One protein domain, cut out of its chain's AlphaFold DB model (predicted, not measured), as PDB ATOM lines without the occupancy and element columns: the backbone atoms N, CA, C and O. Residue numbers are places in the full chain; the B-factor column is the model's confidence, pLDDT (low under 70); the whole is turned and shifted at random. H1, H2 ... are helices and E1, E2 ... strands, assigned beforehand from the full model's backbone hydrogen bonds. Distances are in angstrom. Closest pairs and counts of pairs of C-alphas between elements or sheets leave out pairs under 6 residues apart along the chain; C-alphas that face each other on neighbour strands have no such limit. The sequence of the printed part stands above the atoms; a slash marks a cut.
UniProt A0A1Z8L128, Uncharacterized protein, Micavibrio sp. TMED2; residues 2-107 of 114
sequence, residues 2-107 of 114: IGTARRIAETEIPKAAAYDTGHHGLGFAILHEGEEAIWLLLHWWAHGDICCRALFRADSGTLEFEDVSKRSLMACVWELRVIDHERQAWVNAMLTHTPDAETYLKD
ATOM      1  N   ILE A   2      18.197   0.663 -16.720       90.50
ATOM      2  CA  ILE A   2      18.127   1.791 -15.754       90.50
ATOM      3  C   ILE A   2      17.750   3.136 -16.402       90.50
ATOM      4  O   ILE A   2      16.881   3.837 -15.900       90.50
ATOM      5  N   GLY A   3      18.352   3.494 -17.543       93.88
ATOM      6  CA  GLY A   3      18.023   4.754 -18.227       93.88
ATOM      7  C   GLY A   3      16.567   4.846 -18.705       93.88
ATOM      8  O   GLY A   3      15.992   5.929 -18.697       93.88
ATOM      9  N   THR A   4      15.955   3.719 -19.083       94.12
ATOM     10  CA  THR A   4      14.529   3.664 -19.441       94.12
ATOM     11  C   THR A   4      13.661   3.801 -18.197       94.12
ATOM     12  O   THR A   4      12.773   4.647 -18.186       94.12
ATOM     13  N   ALA A   5      13.966   3.047 -17.136       93.88
ATOM     14  CA  ALA A   5      13.254   3.139 -15.862       93.88
ATOM     15  C   ALA A   5      13.268   4.567 -15.297       93.88
ATOM     16  O   ALA A   5      12.230   5.079 -14.888       93.88
ATOM     17  N   ARG A   6      14.419   5.251 -15.368       95.56
ATOM     18  CA  ARG A   6      14.545   6.646 -14.932       95.56
ATOM     19  C   ARG A   6      13.637   7.588 -15.721       95.56
ATOM     20  O   ARG A   6      12.929   8.374 -15.110       95.56
ATOM     21  N   ARG A   7      13.603   7.476 -17.055       96.69
ATOM     22  CA  ARG A   7      12.714   8.303 -17.893       96.69
ATOM     23  C   ARG A   7      11.239   8.078 -17.579       96.69
ATOM     24  O   ARG A   7      10.474   9.038 -17.571       96.69
ATOM     25  N   ILE A   8      10.842   6.828 -17.332       96.38
ATOM     26  CA  ILE A   8       9.466   6.506 -16.931       96.38
ATOM     27  C   ILE A   8       9.165   7.172 -15.588       96.38
ATOM     28  O   ILE A   8       8.174   7.880 -15.486       96.38
ATOM     29  N   ALA A   9      10.049   7.047 -14.595       95.69
ATOM     30  CA  ALA A   9       9.873   7.700 -13.298       95.69
ATOM     31  C   ALA A   9       9.751   9.228 -13.409       95.69
ATOM     32  O   ALA A   9       8.807   9.809 -12.877       95.69
ATOM     33  N   GLU A  10      10.655   9.864 -14.159       94.56
ATOM     34  CA  GLU A  10      10.659  11.310 -14.423       94.56
ATOM     35  C   GLU A  10       9.379  11.787 -15.136       94.56
ATOM     36  O   GLU A  10       8.987  12.941 -14.980       94.56
ATOM     37  N   THR A  11       8.719  10.913 -15.903       95.12
ATOM     38  CA  THR A  11       7.512  11.255 -16.671       95.12
ATOM     39  C   THR A  11       6.223  10.946 -15.909       95.12
ATOM     40  O   THR A  11       5.280  11.736 -15.953       95.12
ATOM     41  N   GLU A  12       6.154   9.804 -15.230       94.31
ATOM     42  CA  GLU A  12       4.912   9.260 -14.677       94.31
ATOM     43  C   GLU A  12       4.670   9.682 -13.226       94.31
ATOM     44  O   GLU A  12       3.531   9.997 -12.878       94.31
ATOM     45  N   ILE A  13       5.715   9.786 -12.390       93.06
ATOM     46  CA  ILE A  13       5.549  10.212 -10.990       93.06
ATOM     47  C   ILE A  13       4.931  11.615 -10.908       93.06
ATOM     48  O   ILE A  13       3.956  11.762 -10.176       93.06
ATOM     49  N   PRO A  14       5.382  12.638 -11.667       91.56
ATOM     50  CA  PRO A  14       4.761  13.960 -11.596       91.56
ATOM     51  C   PRO A  14       3.282  13.969 -11.998       91.56
ATOM     52  O   PRO A  14       2.509  14.741 -11.440       91.56
ATOM     53  N   LYS A  15       2.871  13.113 -12.944       91.06
ATOM     54  CA  LYS A  15       1.463  12.994 -13.355       91.06
ATOM     55  C   LYS A  15       0.618  12.356 -12.257       91.06
ATOM     56  O   LYS A  15      -0.476  12.837 -11.984       91.06
ATOM     57  N   ALA A  16       1.121  11.284 -11.645       87.62
ATOM     58  CA  ALA A  16       0.418  10.566 -10.587       87.62
ATOM     59  C   ALA A  16       0.349  11.390  -9.291       87.62
ATOM     60  O   ALA A  16      -0.722  11.539  -8.713       87.62
ATOM     61  N   ALA A  17       1.467  12.001  -8.896       87.62
ATOM     62  CA  ALA A  17       1.587  12.806  -7.684       87.62
ATOM     63  C   ALA A  17       0.903  14.180  -7.780       87.62
ATOM     64  O   ALA A  17       0.771  14.856  -6.765       87.62
ATOM     65  N   ALA A  18       0.444  14.608  -8.966       85.94
ATOM     66  CA  ALA A  18      -0.229  15.899  -9.156       85.94
ATOM     67  C   ALA A  18      -1.501  16.066  -8.302       85.94
ATOM     68  O   ALA A  18      -1.942  17.192  -8.070       85.94
ATOM     69  N   TYR A  19      -2.095  14.957  -7.857       81.19
ATOM     70  CA  TYR A  19      -3.293  14.935  -7.017       81.19
ATOM     71  C   TYR A  19      -2.985  14.726  -5.529       81.19
ATOM     72  O   TYR A  19      -3.882  14.868  -4.694       81.19
ATOM     73  N   ASP A  20      -1.730  14.428  -5.196       85.81
ATOM     74  CA  ASP A  20      -1.291  14.157  -3.836       85.81
ATOM     75  C   ASP A  20      -0.839  15.457  -3.160       85.81
ATOM     76  O   ASP A  20      -0.290  16.369  -3.781       85.81
ATOM     77  N   THR A  21      -1.038  15.553  -1.849       84.50
ATOM     78  CA  THR A  21      -0.557  16.688  -1.046       84.50
ATOM     79  C   THR A  21       0.525  16.225  -0.085       84.50
ATOM     80  O   THR A  21       0.617  15.044   0.246       84.50
ATOM     81  N   GLY A  22       1.382  17.144   0.364       81.44
ATOM     82  CA  GLY A  22       2.463  16.793   1.290       81.44
ATOM     83  C   GLY A  22       3.474  15.809   0.694       81.44
ATOM     84  O   GLY A  22       4.047  15.006   1.423       81.44
ATOM     85  N   HIS A  23       3.667  15.833  -0.628       82.31
ATOM     86  CA  HIS A  23       4.752  15.094  -1.258       82.31
ATOM     87  C   HIS A  23       6.086  15.801  -0.979       82.31
ATOM     88  O   HIS A  23       6.200  17.022  -1.093       82.31
ATOM     89  N   HIS A  24       7.123  15.035  -0.654       82.25
ATOM     90  CA  HIS A  24       8.449  15.589  -0.342       82.25
ATOM     91  C   HIS A  24       9.403  15.592  -1.547       82.25
ATOM     92  O   HIS A  24      10.553  15.998  -1.422       82.25
ATOM     93  N   GLY A  25       8.941  15.122  -2.715       91.00
ATOM     94  CA  GLY A  25       9.804  14.895  -3.882       91.00
ATOM     95  C   GLY A  25      10.783  13.731  -3.684       91.00
ATOM     96  O   GLY A  25      11.789  13.646  -4.380       91.00
ATOM     97  N   LEU A  26      10.492  12.856  -2.719       95.12
ATOM     98  CA  LEU A  26      11.312  11.720  -2.321       95.12
ATOM     99  C   LEU A  26      10.555  10.418  -2.578       95.12
ATOM    100  O   LEU A  26       9.331  10.349  -2.437       95.12
ATOM    101  N   GLY A  27      11.303   9.386  -2.939       95.50
ATOM    102  CA  GLY A  27      10.775   8.081  -3.287       95.50
ATOM    103  C   GLY A  27      11.877   7.169  -3.798       95.50
ATOM    104  O   GLY A  27      13.057   7.522  -3.774       95.50
ATOM    105  N   PHE A  28      11.475   6.011  -4.297       97.00
ATOM    106  CA  PHE A  28      12.381   4.971  -4.756       97.00
ATOM    107  C   PHE A  28      11.768   4.207  -5.928       97.00
ATOM    108  O   PHE A  28      10.556   4.219  -6.156       97.00
ATOM    109  N   ALA A  29      12.623   3.542  -6.697       97.50
ATOM    110  CA  ALA A  29      12.208   2.688  -7.797       97.50
ATOM    111  C   ALA A  29      12.854   1.314  -7.643       97.50
ATOM    112  O   ALA A  29      14.054   1.218  -7.381       97.50
ATOM    113  N   ILE A  30      12.070   0.259  -7.850       96.88
ATOM    114  CA  ILE A  30      12.560  -1.116  -7.895       96.88
ATOM    115  C   ILE A  30      12.444  -1.600  -9.332       96.88
ATOM    116  O   ILE A  30      11.366  -1.583  -9.920       96.88
ATOM    117  N   LEU A  31      13.573  -2.016  -9.891       96.19
ATOM    118  CA  LEU A  31      13.660  -2.615 -11.213       96.19
ATOM    119  C   LEU A  31      14.030  -4.085 -11.030       96.19
ATOM    120  O   LEU A  31      15.168  -4.397 -10.680       96.19
ATOM    121  N   HIS A  32      13.059  -4.964 -11.234       95.25
ATOM    122  CA  HIS A  32      13.174  -6.395 -10.988       95.25
ATOM    123  C   HIS A  32      13.140  -7.147 -12.314       95.25
ATOM    124  O   HIS A  32      12.121  -7.194 -12.998       95.25
ATOM    125  N   GLU A  33      14.259  -7.765 -12.668       94.12
ATOM    126  CA  GLU A  33      14.317  -8.763 -13.732       94.12
ATOM    127  C   GLU A  33      13.853 -10.116 -13.178       94.12
ATOM    128  O   GLU A  33      14.620 -10.836 -12.541       94.12
ATOM    129  N   GLY A  34      12.560 -10.399 -13.329       91.31
ATOM    130  CA  GLY A  34      11.978 -11.679 -12.950       91.31
ATOM    131  C   GLY A  34      12.145 -12.721 -14.056       91.31
ATOM    132  O   GLY A  34      12.532 -12.410 -15.180       91.31
ATOM    133  N   GLU A  35      11.789 -13.968 -13.752       88.50
ATOM    134  CA  GLU A  35      11.858 -15.071 -14.723       88.50
ATOM    135  C   GLU A  35      10.935 -14.842 -15.936       88.50
ATOM    136  O   GLU A  35      11.312 -15.102 -17.078       88.50
ATOM    137  N   GLU A  36       9.738 -14.299 -15.702       87.00
ATOM    138  CA  GLU A  36       8.709 -14.121 -16.735       87.00
ATOM    139  C   GLU A  36       8.717 -12.740 -17.409       87.00
ATOM    140  O   GLU A  36       8.183 -12.583 -18.509       87.00
ATOM    141  N   ALA A  37       9.227 -11.713 -16.724       94.62
ATOM    142  CA  ALA A  37       9.117 -10.320 -17.147       94.62
ATOM    143  C   ALA A  37      10.049  -9.405 -16.349       94.62
ATOM    144  O   ALA A  37      10.487  -9.735 -15.245       94.62
ATOM    145  N   ILE A  38      10.257  -8.197 -16.870       96.75
ATOM    146  CA  ILE A  38      10.903  -7.108 -16.140       96.75
ATOM    147  C   ILE A  38       9.814  -6.238 -15.511       96.75
ATOM    148  O   ILE A  38       8.945  -5.711 -16.209       96.75
ATOM    149  N   TRP A  39       9.874  -6.049 -14.200       97.19
ATOM    150  CA  TRP A  39       8.945  -5.224 -13.437       97.19
ATOM    151  C   TRP A  39       9.618  -3.930 -12.999       97.19
ATOM    152  O   TRP A  39      10.769  -3.924 -12.562       97.19
ATOM    153  N   LEU A  40       8.891  -2.824 -13.115       97.81
ATOM    154  CA  LEU A  40       9.301  -1.527 -12.600       97.81
ATOM    155  C   LEU A  40       8.234  -1.034 -11.626       97.81
ATOM    156  O   LEU A  40       7.122  -0.683 -12.020       97.81
ATOM    157  N   LEU A  41       8.591  -1.018 -10.348       98.06
ATOM    158  CA  LEU A  41       7.778  -0.473  -9.274       98.06
ATOM    159  C   LEU A  41       8.295   0.927  -8.976       98.06
ATOM    160  O   LEU A  41       9.464   1.100  -8.634       98.06
ATOM    161  N   LEU A  42       7.428   1.922  -9.099       97.75
ATOM    162  CA  LEU A  42       7.719   3.292  -8.702       97.75
ATOM    163  C   LEU A  42       6.981   3.593  -7.409       97.75
ATOM    164  O   LEU A  42       5.785   3.323  -7.318       97.75
ATOM    165  N   HIS A  43       7.681   4.178  -6.446       97.19
ATOM    166  CA  HIS A  43       7.136   4.559  -5.154       97.19
ATOM    167  C   HIS A  43       7.514   5.999  -4.816       97.19
ATOM    168  O   HIS A  43       8.637   6.434  -5.072       97.19
ATOM    169  N   TRP A  44       6.580   6.737  -4.224       95.94
ATOM    170  CA  TRP A  44       6.822   8.079  -3.692       95.94
ATOM    171  C   TRP A  44       6.058   8.275  -2.390       95.94
ATOM    172  O   TRP A  44       5.021   7.648  -2.162       95.94
ATOM    173  N   TRP A  45       6.588   9.143  -1.535       96.12
ATOM    174  CA  TRP A  45       5.986   9.456  -0.246       96.12
ATOM    175  C   TRP A  45       5.107  10.701  -0.355       96.12
ATOM    176  O   TRP A  45       5.552  11.756  -0.824       96.12
ATOM    177  N   ALA A  46       3.863  10.576   0.096       95.12
ATOM    178  CA  ALA A  46       2.871  11.640   0.136       95.12
ATOM    179  C   ALA A  46       2.149  11.655   1.484       95.12
ATOM    180  O   ALA A  46       2.220  10.702   2.258       95.12
ATOM    181  N   HIS A  47       1.458  12.758   1.770       92.94
ATOM    182  CA  HIS A  47       0.661  12.944   2.986       92.94
ATOM    183  C   HIS A  47       1.427  12.678   4.300       92.94
ATOM    184  O   HIS A  47       0.816  12.441   5.336       92.94
ATOM    185  N   GLY A  48       2.762  12.747   4.272       91.31
ATOM    186  CA  GLY A  48       3.648  12.453   5.398       91.31
ATOM    187  C   GLY A  48       3.985  10.968   5.576       91.31
ATOM    188  O   GLY A  48       5.156  10.644   5.751       91.31
ATOM    189  N   ASP A  49       3.010  10.061   5.514       93.75
ATOM    190  CA  ASP A  49       3.183   8.641   5.870       93.75
ATOM    191  C   ASP A  49       2.619   7.638   4.846       93.75
ATOM    192  O   ASP A  49       2.678   6.424   5.065       93.75
ATOM    193  N   ILE A  50       2.124   8.116   3.703       96.19
ATOM    194  CA  ILE A  50       1.541   7.271   2.661       96.19
ATOM    195  C   ILE A  50       2.583   6.973   1.581       96.19
ATOM    196  O   ILE A  50       3.116   7.877   0.936       96.19
ATOM    197  N   CYS A  51       2.845   5.684   1.352       96.12
ATOM    198  CA  CYS A  51       3.626   5.221   0.207       96.12
ATOM    199  C   CYS A  51       2.702   5.019  -0.997       96.12
ATOM    200  O   CYS A  51       1.993   4.013  -1.093       96.12
ATOM    201  N   CYS A  52       2.731   5.956  -1.933       95.62
ATOM    202  CA  CYS A  52       2.042   5.831  -3.207       95.62
ATOM    203  C   CYS A  52       2.829   4.919  -4.163       95.62
ATOM    204  O   CYS A  52       4.012   4.633  -3.939       95.62
ATOM    205  N   ARG A  53       2.168   4.425  -5.220       95.19
ATOM    206  CA  ARG A  53       2.773   3.490  -6.178       95.19
ATOM    207  C   ARG A  53       2.278   3.659  -7.613       95.19
ATOM    208  O   ARG A  53       1.117   3.988  -7.840       95.19
ATOM    209  N   ALA A  54       3.137   3.289  -8.557       96.69
ATOM    210  CA  ALA A  54       2.785   2.927  -9.927       96.69
ATOM    211  C   ALA A  54       3.556   1.658 -10.327       96.69
ATOM    212  O   ALA A  54       4.673   1.432  -9.856       96.69
ATOM    213  N   LEU A  55       2.952   0.811 -11.160       97.75
ATOM    214  CA  LEU A  55       3.510  -0.483 -11.549       97.75
ATOM    215  C   LEU A  55       3.566  -0.615 -13.061       97.75
ATOM    216  O   LEU A  55       2.553  -0.465 -13.741       97.75
ATOM    217  N   PHE A  56       4.735  -1.000 -13.555       97.88
ATOM    218  CA  PHE A  56       4.971  -1.246 -14.963       97.88
ATOM    219  C   PHE A  56       5.582  -2.624 -15.182       97.88
ATOM    220  O   PHE A  56       6.291  -3.156 -14.323       97.88
ATOM    221  N   ARG A  57       5.331  -3.188 -16.361       97.38
ATOM    222  CA  ARG A  57       5.848  -4.487 -16.790       97.38
ATOM    223  C   ARG A  57       6.388  -4.380 -18.210       97.38
ATOM    224  O   ARG A  57       5.781  -3.709 -19.027       97.38
ATOM    225  N   ALA A  58       7.485  -5.054 -18.513       97.62
ATOM    226  CA  ALA A  58       7.959  -5.285 -19.873       97.62
ATOM    227  C   ALA A  58       8.202  -6.785 -20.076       97.62
ATOM    228  O   ALA A  58       8.610  -7.480 -19.141       97.62
ATOM    229  N   ASP A  59       7.964  -7.292 -21.285       95.81
ATOM    230  CA  ASP A  59       8.288  -8.680 -21.621       95.81
ATOM    231  C   ASP A  59       9.807  -8.895 -21.635       95.81
ATOM    232  O   ASP A  59      10.575  -7.998 -22.006       95.81
ATOM    233  N   SER A  60      10.244 -10.100 -21.264       89.06
ATOM    234  CA  SER A  60      11.660 -10.473 -21.262       89.06
ATOM    235  C   SER A  60      12.307 -10.240 -22.630       89.06
ATOM    236  O   SER A  60      11.758 -10.587 -23.675       89.06
ATOM    237  N   GLY A  61      13.495  -9.631 -22.627       86.88
ATOM    238  CA  GLY A  61      14.208  -9.240 -23.849       86.88
ATOM    239  C   GLY A  61      13.772  -7.899 -24.455       86.88
ATOM    240  O   GLY A  61      14.389  -7.452 -25.421       86.88
ATOM    241  N   THR A  62      12.774  -7.221 -23.881       91.69
ATOM    242  CA  THR A  62      12.334  -5.880 -24.301       91.69
ATOM    243  C   THR A  62      12.504  -4.856 -23.173       91.69
ATOM    244  O   THR A  62      12.747  -5.207 -22.021       91.69
ATOM    245  N   LEU A  63      12.404  -3.565 -23.500       92.31
ATOM    246  CA  LEU A  63      12.328  -2.467 -22.522       92.31
ATOM    247  C   LEU A  63      11.082  -1.602 -22.760       92.31
ATOM    248  O   LEU A  63      11.081  -0.408 -22.452       92.31
ATOM    249  N   GLU A  64      10.052  -2.201 -23.354       95.44
ATOM    250  CA  GLU A  64       8.767  -1.564 -23.624       95.44
ATOM    251  C   GLU A  64       7.855  -1.805 -22.425       95.44
ATOM    252  O   GLU A  64       7.260  -2.867 -22.273       95.44
ATOM    253  N   PHE A  65       7.822  -0.830 -21.521       97.44
ATOM    254  CA  PHE A  65       7.050  -0.929 -20.290       97.44
ATOM    255  C   PHE A  65       5.588  -0.529 -20.518       97.44
ATOM    256  O   PHE A  65       5.304   0.595 -20.930       97.44
ATOM    257  N   GLU A  66       4.668  -1.430 -20.185       97.12
ATOM    258  CA  GLU A  66       3.234  -1.176 -20.070       97.12
ATOM    259  C   GLU A  66       2.858  -0.784 -18.635       97.12
ATOM    260  O   GLU A  66       3.352  -1.372 -17.671       97.12
ATOM    261  N   ASP A  67       1.960   0.195 -18.489       97.06
ATOM    262  CA  ASP A  67       1.346   0.527 -17.200       97.06
ATOM    263  C   ASP A  67       0.334  -0.558 -16.812       97.06
ATOM    264  O   ASP A  67      -0.666  -0.800 -17.495       97.06
ATOM    265  N   VAL A  68       0.590  -1.200 -15.678       97.19
ATOM    266  CA  VAL A  68      -0.252  -2.247 -15.097       97.19
ATOM    267  C   VAL A  68      -0.714  -1.881 -13.684       97.19
ATOM    268  O   VAL A  68      -1.154  -2.751 -12.932       97.19
ATOM    269  N   SER A  69      -0.694  -0.594 -13.327       94.50
ATOM    270  CA  SER A  69      -1.059  -0.066 -12.001       94.50
ATOM    271  C   SER A  69      -2.501  -0.377 -11.584       94.50
ATOM    272  O   SER A  69      -2.818  -0.349 -10.401       94.50
ATOM    273  N   LYS A  70      -3.380  -0.707 -12.541       95.06
ATOM    274  CA  LYS A  70      -4.766  -1.136 -12.277       95.06
ATOM    275  C   LYS A  70      -4.895  -2.603 -11.847       95.06
ATOM    276  O   LYS A  70      -5.986  -3.018 -11.458       95.06
ATOM    277  N   ARG A  71      -3.835  -3.411 -11.958       94.56
ATOM    278  CA  ARG A  71      -3.835  -4.800 -11.470       94.56
ATOM    279  C   ARG A  71      -3.735  -4.808  -9.942       94.56
ATOM    280  O   ARG A  71      -3.183  -3.894  -9.345       94.56
ATOM    281  N   SER A  72      -4.195  -5.884  -9.307       95.38
ATOM    282  CA  SER A  72      -4.104  -6.077  -7.847       95.38
ATOM    283  C   SER A  72      -2.691  -6.407  -7.342       95.38
ATOM    284  O   SER A  72      -2.506  -6.705  -6.163       95.38
ATOM    285  N   LEU A  73      -1.695  -6.394  -8.227       94.81
ATOM    286  CA  LEU A  73      -0.315  -6.708  -7.895       94.81
ATOM    287  C   LEU A  73       0.311  -5.537  -7.141       94.81
ATOM    288  O   LEU A  73       0.291  -4.401  -7.616       94.81
ATOM    289  N   MET A  74       0.907  -5.837  -5.989       94.62
ATOM    290  CA  MET A  74       1.679  -4.872  -5.213       94.62
ATOM    291  C   MET A  74       3.178  -5.105  -5.413       94.62
ATOM    292  O   MET A  74       3.844  -4.300  -6.062       94.62
ATOM    293  N   ALA A  75       3.688  -6.203  -4.869       96.31
ATOM    294  CA  ALA A  75       5.097  -6.560  -4.893       96.31
ATOM    295  C   ALA A  75       5.258  -8.068  -4.643       96.31
ATOM    296  O   ALA A  75       4.388  -8.686  -4.021       96.31
ATOM    297  N   CYS A  76       6.354  -8.662  -5.102       95.25
ATOM    298  CA  CYS A  76       6.768 -10.013  -4.730       95.25
ATOM    299  C   CYS A  76       7.529 -10.029  -3.392       95.25
ATOM    300  O   CYS A  76       7.881  -8.988  -2.839       95.25
ATOM    301  N   VAL A  77       7.824 -11.226  -2.876       94.88
ATOM    302  CA  VAL A  77       8.485 -11.403  -1.568       94.88
ATOM    303  C   VAL A  77       9.862 -10.732  -1.470       94.88
ATOM    304  O   VAL A  77      10.225 -10.255  -0.399       94.88
ATOM    305  N   TRP A  78      10.594 -10.638  -2.580       94.50
ATOM    306  CA  TRP A  78      11.916 -10.006  -2.636       94.50
ATOM    307  C   TRP A  78      11.813  -8.474  -2.658       94.50
ATOM    308  O   TRP A  78      12.506  -7.774  -1.926       94.50
ATOM    309  N   GLU A  79      10.863  -7.935  -3.424       96.38
ATOM    310  CA  GLU A  79      10.561  -6.498  -3.451       96.38
ATOM    311  C   GLU A  79      10.028  -6.001  -2.102       96.38
ATOM    312  O   GLU A  79      10.383  -4.905  -1.668       96.38
ATOM    313  N   LEU A  80       9.223  -6.812  -1.400       97.25
ATOM    314  CA  LEU A  80       8.706  -6.484  -0.066       97.25
ATOM    315  C   LEU A  80       9.824  -6.175   0.933       97.25
ATOM    316  O   LEU A  80       9.660  -5.306   1.785       97.25
ATOM    317  N   ARG A  81      10.976  -6.839   0.811       96.75
ATOM    318  CA  ARG A  81      12.134  -6.599   1.673       96.75
ATOM    319  C   ARG A  81      12.784  -5.233   1.433       96.75
ATOM    320  O   ARG A  81      13.243  -4.608   2.394       96.75
ATOM    321  N   VAL A  82      12.808  -4.776   0.181       97.00
ATOM    322  CA  VAL A  82      13.272  -3.431  -0.198       97.00
ATOM    323  C   VAL A  82      12.269  -2.379   0.272       97.00
ATOM    324  O   VAL A  82      12.664  -1.396   0.889       97.00
ATOM    325  N   ILE A  83      10.970  -2.623   0.068       97.81
ATOM    326  CA  ILE A  83       9.895  -1.728   0.523       97.81
ATOM    327  C   ILE A  83       9.926  -1.559   2.048       97.81
ATOM    328  O   ILE A  83       9.786  -0.443   2.540       97.81
ATOM    329  N   ASP A  84      10.144  -2.636   2.806       98.00
ATOM    330  CA  ASP A  84      10.265  -2.568   4.268       98.00
ATOM    331  C   ASP A  84      11.471  -1.726   4.716       98.00
ATOM    332  O   ASP A  84      11.361  -0.907   5.629       98.00
ATOM    333  N   HIS A  85      12.609  -1.861   4.029       98.31
ATOM    334  CA  HIS A  85      13.780  -1.027   4.292       98.31
ATOM    335  C   HIS A  85      13.492   0.459   4.047       98.31
ATOM    336  O   HIS A  85      13.716   1.273   4.940       98.31
ATOM    337  N   GLU A  86      12.933   0.798   2.885       98.19
ATOM    338  CA  GLU A  86      12.561   2.171   2.520       98.19
ATOM    339  C   GLU A  86      11.559   2.770   3.510       98.19
ATOM    340  O   GLU A  86      11.704   3.909   3.956       98.19
ATOM    341  N   ARG A  87      10.573   1.973   3.935       98.25
ATOM    342  CA  ARG A  87       9.609   2.343   4.974       98.25
ATOM    343  C   ARG A  87      10.302   2.661   6.296       98.25
ATOM    344  O   ARG A  87       9.958   3.647   6.946       98.25
ATOM    345  N   GLN A  88      11.262   1.841   6.719       98.44
ATOM    346  CA  GLN A  88      11.987   2.066   7.967       98.44
ATOM    347  C   GLN A  88      12.908   3.290   7.882       98.44
ATOM    348  O   GLN A  88      12.941   4.078   8.829       98.44
ATOM    349  N   ALA A  89      13.596   3.483   6.754       98.38
ATOM    350  CA  ALA A  89      14.413   4.663   6.484       98.38
ATOM    351  C   ALA A  89      13.567   5.944   6.534       98.38
ATOM    352  O   ALA A  89      13.936   6.906   7.209       98.38
ATOM    353  N   TRP A  90      12.384   5.926   5.909       98.38
ATOM    354  CA  TRP A  90      11.431   7.034   5.950       98.38
ATOM    355  C   TRP A  90      10.989   7.365   7.377       98.38
ATOM    356  O   TRP A  90      11.074   8.516   7.797       98.38
ATOM    357  N   VAL A  91      10.571   6.365   8.162       98.25
ATOM    358  CA  VAL A  91      10.175   6.594   9.563       98.25
ATOM    359  C   VAL A  91      11.318   7.187  10.381       98.25
ATOM    360  O   VAL A  91      11.101   8.132  11.133       98.25
ATOM    361  N   ASN A  92      12.528   6.653  10.229       98.19
ATOM    362  CA  ASN A  92      13.674   7.071  11.030       98.19
ATOM    363  C   ASN A  92      14.145   8.493  10.699       98.19
ATOM    364  O   ASN A  92      14.593   9.203  11.596       98.19
ATOM    365  N   ALA A  93      14.073   8.893   9.428       98.06
ATOM    366  CA  ALA A  93      14.637  10.153   8.955       98.06
ATOM    367  C   ALA A  93      13.587  11.264   8.801       98.06
ATOM    368  O   ALA A  93      13.849  12.417   9.142       98.06
ATOM    369  N   MET A  94      12.392  10.931   8.310       97.44
ATOM    370  CA  MET A  94      11.378  11.908   7.903       97.44
ATOM    371  C   MET A  94      10.219  12.042   8.894       97.44
ATOM    372  O   MET A  94       9.671  13.135   9.018       97.44
ATOM    373  N   LEU A  95       9.869  10.993   9.650       96.00
ATOM    374  CA  LEU A  95       8.824  11.061  10.687       96.00
ATOM    375  C   LEU A  95       9.393  11.412  12.068       96.00
ATOM    376  O   LEU A  95       9.182  10.708  13.056       96.00
ATOM    377  N   THR A  96      10.113  12.529  12.138       95.69
ATOM    378  CA  THR A  96      10.724  13.044  13.371       95.69
ATOM    379  C   THR A  96      10.350  14.512  13.603       95.69
ATOM    380  O   THR A  96       9.721  15.153  12.761       95.69
ATOM    381  N   HIS A  97      10.752  15.085  14.744       95.56
ATOM    382  CA  HIS A  97      10.586  16.524  15.000       95.56
ATOM    383  C   HIS A  97      11.383  17.415  14.034       95.56
ATOM    384  O   HIS A  97      11.086  18.602  13.907       95.56
ATOM    385  N   THR A  98      12.415  16.878  13.384       96.50
ATOM    386  CA  THR A  98      13.254  17.604  12.424       96.50
ATOM    387  C   THR A  98      13.559  16.668  11.255       96.50
ATOM    388  O   THR A  98      14.577  15.979  11.288       96.50
ATOM    389  N   PRO A  99      12.660  16.597  10.253       96.50
ATOM    390  CA  PRO A  99      12.826  15.720   9.100       96.50
ATOM    391  C   PRO A  99      14.144  15.976   8.362       96.50
ATOM    392  O   PRO A  99      14.476  17.127   8.067       96.50
ATOM    393  N   ASP A 100      14.861  14.905   8.031       97.56
ATOM    394  CA  ASP A 100      16.162  14.948   7.364       97.56
ATOM    395  C   ASP A 100      16.166  14.083   6.093       97.56
ATOM    396  O   ASP A 100      16.390  12.870   6.111       97.56
ATOM    397  N   ALA A 101      15.946  14.745   4.957       97.50
ATOM    398  CA  ALA A 101      15.947  14.111   3.645       97.50
ATOM    399  C   ALA A 101      17.323  13.559   3.245       97.50
ATOM    400  O   ALA A 101      17.403  12.585   2.499       97.50
ATOM    401  N   GLU A 102      18.412  14.170   3.713       97.81
ATOM    402  CA  GLU A 102      19.759  13.727   3.371       97.81
ATOM    403  C   GLU A 102      20.082  12.405   4.070       97.81
ATOM    404  O   GLU A 102      20.658  11.510   3.448       97.81
ATOM    405  N   THR A 103      19.660  12.251   5.328       98.12
ATOM    406  CA  THR A 103      19.753  10.973   6.044       98.12
ATOM    407  C   THR A 103      18.950   9.882   5.334       98.12
ATOM    408  O   THR A 103      19.493   8.804   5.107       98.12
ATOM    409  N   TYR A 104      17.716  10.166   4.894       98.12
ATOM    410  CA  TYR A 104      16.923   9.217   4.098       98.12
ATOM    411  C   TYR A 104      17.645   8.794   2.806       98.12
ATOM    412  O   TYR A 104      17.829   7.607   2.563       98.12
ATOM    413  N   LEU A 105      18.124   9.753   2.006       97.94
ATOM    414  CA  LEU A 105      18.782   9.485   0.718       97.94
ATOM    415  C   LEU A 105      20.136   8.762   0.839       97.94
ATOM    416  O   LEU A 105      20.630   8.202  -0.144       97.94
ATOM    417  N   LYS A 106      20.774   8.816   2.013       98.12
ATOM    418  CA  LYS A 106      22.033   8.112   2.297       98.12
ATOM    419  C   LYS A 106      21.822   6.705   2.843       98.12
ATOM    420  O   LYS A 106      22.784   5.931   2.806       98.12
ATOM    421  N   ASP A 107      20.633   6.388   3.350       98.19
ATOM    422  CA  ASP A 107      20.317   5.062   3.870       98.19
ATOM    423  C   ASP A 107      20.339   4.042   2.725       98.19
ATOM    424  O   ASP A 107      19.900   4.312   1.606       98.19
TER     425      ASP A 107
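AT A GLANCE: This is residues 2 to 107 of the 114 residues of an uncharacterized protein of Micavibrio sp. TMED2 (UniProt A0A1Z8L128). A long, narrow antiparallel sheet, E1-E2-E3, is the middle of three layers, with H1 slantwise over one face and H2 along the strands over the other. Short H3 folds back beside the last residues of H2. The printed part has 106 residues, in the order H1 E1 E2 E3 H2 H3, and its class is mixed, helices and strands. It is compact, with a radius of gyration of the C-alphas of 14.2 A, and elongated, spanning 46 by 28 by 27 A.

IN THESE COORDINATES: Look first for the strands: E1 is residues 27 to 33, E2 37 to 46, 28.6 A long, and E3 50 to 59, 29.8 A long. Find C-alpha 2 at (18.127, 1.791, -15.754); from there H1 runs to residue 17, 21.4 A, with a kink of 28 degrees near residue 11. H2, residues 77 to 93, spans 24.8 A, and H3, residues 101 to 106, ends at (22.033, 8.112, 2.297).

HOW THE PARTS SIT: The strands form a meander, each the antiparallel neighbour of the one before; E1 and E2 are a hairpin, with N 30 and O 41 at 2.8 A, and so are E2 and E3, with N 40 and O 56 at 2.9 A. H1 is on the sheet at a height of 9.1 A; its closest C-alphas to E2 are Ala 9 and Leu 42, 6.7 A. On the opposite face, H2 is at 9.4 A, and its closest C-alphas to E1 are Glu 79 and Ile 30, 7.3 A. H3 touches residues 89 to 93 of H2 in a helical hairpin, a steep tilt of 44 degrees, opposite ways, closest at the C-alphas of Ala 93 and Tyr 104, 5.4 A. H1 and H2 are apart. Every O i to N i+4 pair is within hydrogen-bond range in H3, 10 of 12 in H1 and 11 of 13 in H2.

THE WHOLE: The C-alphas farthest apart are those of Gly 61 and His 97, 46.8 A. The printed part has no cut, the link E3 to H2 is long, and no printed residue is under 70 in pLDDT.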